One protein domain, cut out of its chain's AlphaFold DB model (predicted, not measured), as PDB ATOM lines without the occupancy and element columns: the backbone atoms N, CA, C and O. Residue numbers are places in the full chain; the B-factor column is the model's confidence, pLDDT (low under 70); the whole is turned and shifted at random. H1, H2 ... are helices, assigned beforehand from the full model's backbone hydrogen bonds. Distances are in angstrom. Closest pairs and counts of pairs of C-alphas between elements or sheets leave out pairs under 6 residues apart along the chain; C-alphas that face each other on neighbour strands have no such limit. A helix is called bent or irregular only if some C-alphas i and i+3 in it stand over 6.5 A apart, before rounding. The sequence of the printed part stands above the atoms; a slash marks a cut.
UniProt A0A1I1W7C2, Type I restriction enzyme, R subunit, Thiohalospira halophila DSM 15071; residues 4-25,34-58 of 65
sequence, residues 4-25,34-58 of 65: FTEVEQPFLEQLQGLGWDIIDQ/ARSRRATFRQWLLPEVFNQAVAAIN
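Overview. This is residues 4 to 25 and 34 to 58 of the 65 residues of the protein "Type I restriction enzyme, R subunit" of Thiohalospira halophila DSM 15071 (UniProt A0A1I1W7C2). Two separate helices stand at the two ends of a flat, loose model's longest axis, H1 at one and H2 at the other, pointing broadly the same way with a gap between them. After H1 the backbone folds back beside it through residues 18 to 25, while residues 34 to 46 begin in the gap and loop round to the start of H2, with residues 39 to 44 sticking out. The printed part has 47 residues with two named helices, H1 then H2, and no named strand; the class is all helix. The whole is loose, with a radius of gyration of the C-alphas of 13.3 A, and spans 34 by 29 by 12 A.

Along the chain. Find C-alpha 4 at (469.770, 385.981, 355.136); from there H1, the longest helix, runs through residues 4 to 17 over 18.1 A to C-alpha 17 at (483.247, 388.774, 366.939). H1 is irregular, but only just: C-alphas 6 and 9 are 6.7 A apart. Then look for H2, residues 47 to 57, which covers 15.3 A and ends at C-alpha 57 at (494.341, 406.333, 363.711).

Arrangement. Compare H1 with H2 and you will find them apart, with no C-alpha of the one within 8 A of the other. Residues 14 to 19, of which 14 to 17 belong to H1, stand free, and so do residues 50 to 58, of which 50 to 57 belong to H2. In H2 every O i to N i+4 pair is within hydrogen-bond range; in H1 8 of 10 are.

Size, cuts and confidence. The C-alphas of Glu 6 and Asn 58, the two farthest apart, are 38.6 A apart. Look for the cut after Gln 25: residues 26 to 33 are not printed, and C-alphas 25 and 34 are 10.4 A apart across it. The link from H1 to H2 runs across this cut. No printed residue is under 70 in pLDDT, and the mean of the printed part is 87.2.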
ATOM      1  N   PHE A   4     469.474 384.988 354.100       78.12
ATOM      2  CA  PHE A   4     469.770 385.981 355.136       78.12
ATOM      3  C   PHE A   4     469.989 385.344 356.518       78.12
ATOM      4  O   PHE A   4     470.987 385.606 357.172       78.12
ATOM      5  N   THR A   5     469.083 384.466 356.955       78.44
ATOM      6  CA  THR A   5     469.128 383.889 358.311       78.44
ATOM      7  C   THR A   5     470.179 382.788 358.465       78.44
ATOM      8  O   THR A   5     470.778 382.675 359.527       78.44
ATOM      9  N   GLU A   6     470.431 381.988 357.425       84.31
ATOM     10  CA  GLU A   6     471.343 380.836 357.527       84.31
ATOM     11  C   GLU A   6     472.774 381.156 357.081       84.31
ATOM     12  O   GLU A   6     473.691 380.390 357.372       84.31
ATOM     13  N   VAL A   7     472.984 382.259 356.353       84.81
ATOM     14  CA  VAL A   7     474.290 382.597 355.767       84.81
ATOM     15  C   VAL A   7     474.718 384.008 356.136       84.81
ATOM     16  O   VAL A   7     475.771 384.178 356.747       84.81
ATOM     17  N   GLU A   8     473.925 385.024 355.793       85.62
ATOM     18  CA  GLU A   8     474.353 386.417 355.969       85.62
ATOM     19  C   GLU A   8     474.453 386.792 357.448       85.62
ATOM     20  O   GLU A   8     475.500 387.251 357.893       85.62
ATOM     21  N   GLN A   9     473.413 386.522 358.235       85.75
ATOM     22  CA  GLN A   9     473.380 386.809 359.664       85.75
ATOM     23  C   GLN A   9     474.529 386.129 360.438       85.75
ATOM     24  O   GLN A   9     475.276 386.848 361.105       85.75
ATOM     25  N   PRO A  10     474.762 384.801 360.344       89.25
ATOM     26  CA  PRO A  10     475.875 384.179 361.061       89.25
ATOM     27  C   PRO A  10     477.244 384.678 360.580       89.25
ATOM     28  O   PRO A  10     478.182 384.766 361.372       89.25
ATOM     29  N   PHE A  11     477.382 385.055 359.305       89.31
ATOM     30  CA  PHE A  11     478.611 385.670 358.803       89.31
ATOM     31  C   PHE A  11     478.845 387.068 359.402       89.31
ATOM     32  O   PHE A  11     479.959 387.388 359.824       89.31
ATOM     33  N   LEU A  12     477.797 387.887 359.500       90.06
ATOM     34  CA  LEU A  12     477.851 389.195 360.153       90.06
ATOM     35  C   LEU A  12     478.210 389.076 361.641       90.06
ATOM     36  O   LEU A  12     479.053 389.829 362.131       90.06
ATOM     37  N   GLU A  13     477.636 388.099 362.345       90.81
ATOM     38  CA  GLU A  13     477.956 387.804 363.748       90.81
ATOM     39  C   GLU A  13     479.433 387.402 363.925       90.81
ATOM     40  O   GLU A  13     480.100 387.862 364.855       90.81
ATOM     41  N   GLN A  14     479.991 386.613 362.999       92.56
ATOM     42  CA  GLN A  14     481.417 386.264 363.009       92.56
ATOM     43  C   GLN A  14     482.319 387.488 362.820       92.56
ATOM     44  O   GLN A  14     483.304 387.643 363.545       92.56
ATOM     45  N   LEU A  15     481.993 388.375 361.875       92.69
ATOM     46  CA  LEU A  15     482.758 389.604 361.662       92.69
ATOM     47  C   LEU A  15     482.693 390.522 362.888       92.69
ATOM     48  O   LEU A  15     483.720 391.066 363.299       92.69
ATOM     49  N   GLN A  16     481.524 390.634 363.522       92.31
ATOM     50  CA  GLN A  16     481.379 391.372 364.775       92.31
ATOM     51  C   GLN A  16     482.271 390.786 365.882       92.31
ATOM     52  O   GLN A  16     482.946 391.537 366.586       92.31
ATOM     53  N   GLY A  17     482.351 389.456 365.997       92.31
ATOM     54  CA  GLY A  17     483.247 388.774 366.939       92.31
ATOM     55  C   GLY A  17     484.740 389.042 366.697       92.31
ATOM     56  O   GLY A  17     485.537 389.000 367.632       92.31
ATOM     57  N   LEU A  18     485.121 389.375 365.462       93.31
ATOM     58  CA  LEU A  18     486.477 389.797 365.088       93.31
ATOM     59  C   LEU A  18     486.729 391.300 365.319       93.31
ATOM     60  O   LEU A  18     487.814 391.792 365.009       93.31
ATOM     61  N   GLY A  19     485.747 392.029 365.858       90.06
ATOM     62  CA  GLY A  19     485.836 393.463 366.131       90.06
ATOM     63  C   GLY A  19     485.500 394.355 364.935       90.06
ATOM     64  O   GLY A  19     485.807 395.547 364.974       90.06
ATOM     65  N   TRP A  20     484.890 393.816 363.875       91.81
ATOM     66  CA  TRP A  20     484.391 394.641 362.776       91.81
ATOM     67  C   TRP A  20     483.107 395.366 363.179       91.81
ATOM     68  O   TRP A  20     482.228 394.803 363.832       91.81
ATOM     69  N   ASP A  21     482.987 396.617 362.743       88.69
ATOM     70  CA  ASP A  21     481.754 397.392 362.848       88.69
ATOM     71  C   ASP A  21     480.811 396.990 361.704       88.69
ATOM     72  O   ASP A  21     481.155 397.120 360.526       88.69
ATOM     73  N   ILE A  22     479.639 396.458 362.053       88.94
ATOM     74  CA  ILE A  22     478.688 395.870 361.109       88.94
ATOM     75  C   ILE A  22     477.450 396.748 360.991       88.94
ATOM     76  O   ILE A  22     476.851 397.152 361.984       88.94
ATOM     77  N   ILE A  23     477.037 396.999 359.749       85.50
ATOM     78  CA  ILE A  23     475.812 397.727 359.429       85.50
ATOM     79  C   ILE A  23     474.818 396.741 358.820       85.50
ATOM     80  O   ILE A  23     474.867 396.470 357.620       85.50
ATOM     81  N   ASP A  24     473.910 396.230 359.648       84.00
ATOM     82  CA  ASP A  24     472.826 395.361 359.192       84.00
ATOM     83  C   ASP A  24     471.623 396.188 358.698       84.00
ATOM     84  O   ASP A  24     471.014 396.989 359.423       84.00
ATOM     85  N   GLN A  25     471.288 396.012 357.420       78.44
ATOM     86  CA  GLN A  25     470.152 396.669 356.770       78.44
ATOM     87  C   GLN A  25     468.884 395.802 356.801       78.44
ATOM     88  O   GLN A  25     467.797 396.319 356.537       78.44
ATOM     89  N   ALA A  34     470.240 406.670 355.527       83.94
ATOM     90  CA  ALA A  34     470.932 407.006 356.767       83.94
ATOM     91  C   ALA A  34     471.366 405.757 357.544       83.94
ATOM     92  O   ALA A  34     472.434 405.766 358.159       83.94
ATOM     93  N   ARG A  35     470.626 404.641 357.428       83.69
ATOM     94  CA  ARG A  35     471.020 403.341 358.008       83.69
ATOM     95  C   ARG A  35     472.383 402.865 357.506       83.69
ATOM     96  O   ARG A  35     473.132 402.257 358.257       83.69
ATOM     97  N   SER A  36     472.743 403.207 356.270       83.25
ATOM     98  CA  SER A  36     474.052 402.908 355.671       83.25
ATOM     99  C   SER A  36     475.119 403.985 355.926       83.25
ATOM    100  O   SER A  36     476.160 403.994 355.265       83.25
ATOM    101  N   ARG A  37     474.855 404.911 356.862       84.12
ATOM    102  CA  ARG A  37     475.645 406.123 357.147       84.12
ATOM    103  C   ARG A  37     475.747 407.089 355.958       84.12
ATOM    104  O   ARG A  37     476.673 407.892 355.888       84.12
ATOM    105  N   ARG A  38     474.808 407.020 355.006       86.25
ATOM    106  CA  ARG A  38     474.771 407.871 353.805       86.25
ATOM    107  C   ARG A  38     473.680 408.927 353.930       86.25
ATOM    108  O   ARG A  38     472.587 408.637 354.396       86.25
ATOM    109  N   ALA A  39     473.936 410.123 353.408       82.88
ATOM    110  CA  ALA A  39     472.906 411.150 353.277       82.88
ATOM    111  C   ALA A  39     471.931 410.832 352.130       82.88
ATOM    112  O   ALA A  39     470.752 411.166 352.194       82.88
ATOM    113  N   THR A  40     472.412 410.184 351.061       86.00
ATOM    114  CA  THR A  40     471.583 409.763 349.918       86.00
ATOM    115  C   THR A  40     472.110 408.470 349.291       86.00
ATOM    116  O   THR A  40     473.304 408.190 349.352       86.00
ATOM    117  N   PHE A  41     471.263 407.710 348.589       84.25
ATOM    118  CA  PHE A  41     471.700 406.507 347.856       84.25
ATOM    119  C   PHE A  41     472.668 406.791 346.692       84.25
ATOM    120  O   PHE A  41     473.374 405.891 346.246       84.25
ATOM    121  N   ARG A  42     472.736 408.041 346.205       87.25
ATOM    122  CA  ARG A  42     473.699 408.464 345.169       87.25
ATOM    123  C   ARG A  42     475.102 408.695 345.720       87.25
ATOM    124  O   ARG A  42     476.048 408.829 344.950       87.25
ATOM    125  N   GLN A  43     475.239 408.770 347.038       84.12
ATOM    126  CA  GLN A  43     476.516 408.978 347.689       84.12
ATOM    127  C   GLN A  43     477.342 407.686 347.653       84.12
ATOM    128  O   GLN A  43     476.925 406.650 348.174       84.12
ATOM    129  N   TRP A  44     478.517 407.756 347.024       81.31
ATOM    130  CA  TRP A  44     479.431 406.615 346.876       81.31
ATOM    131  C   TRP A  44     480.539 406.585 347.929       81.31
ATOM    132  O   TRP A  44     481.037 405.512 348.254       81.31
ATOM    133  N   LEU A  45     480.907 407.745 348.482       84.00
ATOM    134  CA  LEU A  45     481.903 407.858 349.548       84.00
ATOM    135  C   LEU A  45     481.246 408.241 350.873       84.00
ATOM    136  O   LEU A  45     480.306 409.032 350.901       84.00
ATOM    137  N   LEU A  46     481.802 407.739 351.975       87.94
ATOM    138  CA  LEU A  46     481.435 408.104 353.345       87.94
ATOM    139  C   LEU A  46     482.504 409.036 353.939       87.94
ATOM    140  O   LEU A  46     483.330 408.579 354.730       87.94
ATOM    141  N   PRO A  47     482.548 410.325 353.548       87.38
ATOM    142  CA  PRO A  47     483.617 411.232 353.961       87.38
ATOM    143  C   PRO A  47     483.669 411.414 355.480       87.38
ATOM    144  O   PRO A  47     484.754 411.488 356.043       87.38
ATOM    145  N   GLU A  48     482.519 411.430 356.158       88.00
ATOM    146  CA  GLU A  48     482.459 411.561 357.619       88.00
ATOM    147  C   GLU A  48     483.079 410.354 358.325       88.00
ATOM    148  O   GLU A  48     483.958 410.524 359.166       88.00
ATOM    149  N   VAL A  49     482.686 409.138 357.927       88.38
ATOM    150  CA  VAL A  49     483.248 407.890 358.470       88.38
ATOM    151  C   VAL A  49     484.745 407.805 358.177       88.38
ATOM    152  O   VAL A  49     485.523 407.437 359.052       88.38
ATOM    153  N   PHE A  50     485.164 408.193 356.971       88.94
ATOM    154  CA  PHE A  50     486.574 408.226 356.598       88.94
ATOM    155  C   PHE A  50     487.376 409.182 357.489       88.94
ATOM    156  O   PHE A  50     488.387 408.784 358.062       88.94
ATOM    157  N   ASN A  51     486.910 410.421 357.655       91.00
ATOM    158  CA  ASN A  51     487.588 411.413 358.486       91.00
ATOM    159  C   ASN A  51     487.663 410.966 359.952       91.00
ATOM    160  O   ASN A  51     488.712 411.111 360.576       91.00
ATOM    161  N   GLN A  52     486.586 410.383 360.486       90.50
ATOM    162  CA  GLN A  52     486.564 409.826 361.841       90.50
ATOM    163  C   GLN A  52     487.570 408.679 361.997       90.50
ATOM    164  O   GLN A  52     488.331 408.665 362.963       90.50
ATOM    165  N   ALA A  53     487.635 407.756 361.032       89.81
ATOM    166  CA  ALA A  53     488.586 406.648 361.052       89.81
ATOM    167  C   ALA A  53     490.042 407.136 360.979       89.81
ATOM    168  O   ALA A  53     490.887 406.692 361.754       89.81
ATOM    169  N   VAL A  54     490.343 408.095 360.096       90.75
ATOM    170  CA  VAL A  54     491.689 408.678 359.975       90.75
ATOM    171  C   VAL A  54     492.087 409.433 361.245       90.75
ATOM    172  O   VAL A  54     493.231 409.310 361.683       90.75
ATOM    173  N   ALA A  55     491.159 410.174 361.857       90.50
ATOM    174  CA  ALA A  55     491.389 410.869 363.121       90.50
ATOM    175  C   ALA A  55     491.610 409.896 364.291       90.50
ATOM    176  O   ALA A  55     492.452 410.157 365.144       90.50
ATOM    177  N   ALA A  56     490.910 408.758 364.317       89.06
ATOM    178  CA  ALA A  56     491.111 407.717 365.324       89.06
ATOM    179  C   ALA A  56     492.477 407.020 365.197       89.06
ATOM    180  O   ALA A  56     493.069 406.650 366.207       89.06
ATOM    181  N   ILE A  57     492.991 406.864 363.971       89.06
ATOM    182  CA  ILE A  57     494.341 406.333 363.711       89.06
ATOM    183  C   ILE A  57     495.417 407.364 364.071       89.06
ATOM    184  O   ILE A  57     496.486 406.999 364.555       89.06
ATOM    185  N   ASN A  58     495.132 408.649 363.847       89.38
ATOM    186  CA  ASN A  58     496.047 409.757 364.104       89.38
ATOM    187  C   ASN A  58     495.484 410.692 365.186       89.38
ATOM    188  O   ASN A  58     495.195 411.859 364.890       89.38
TER     189      ASN A  58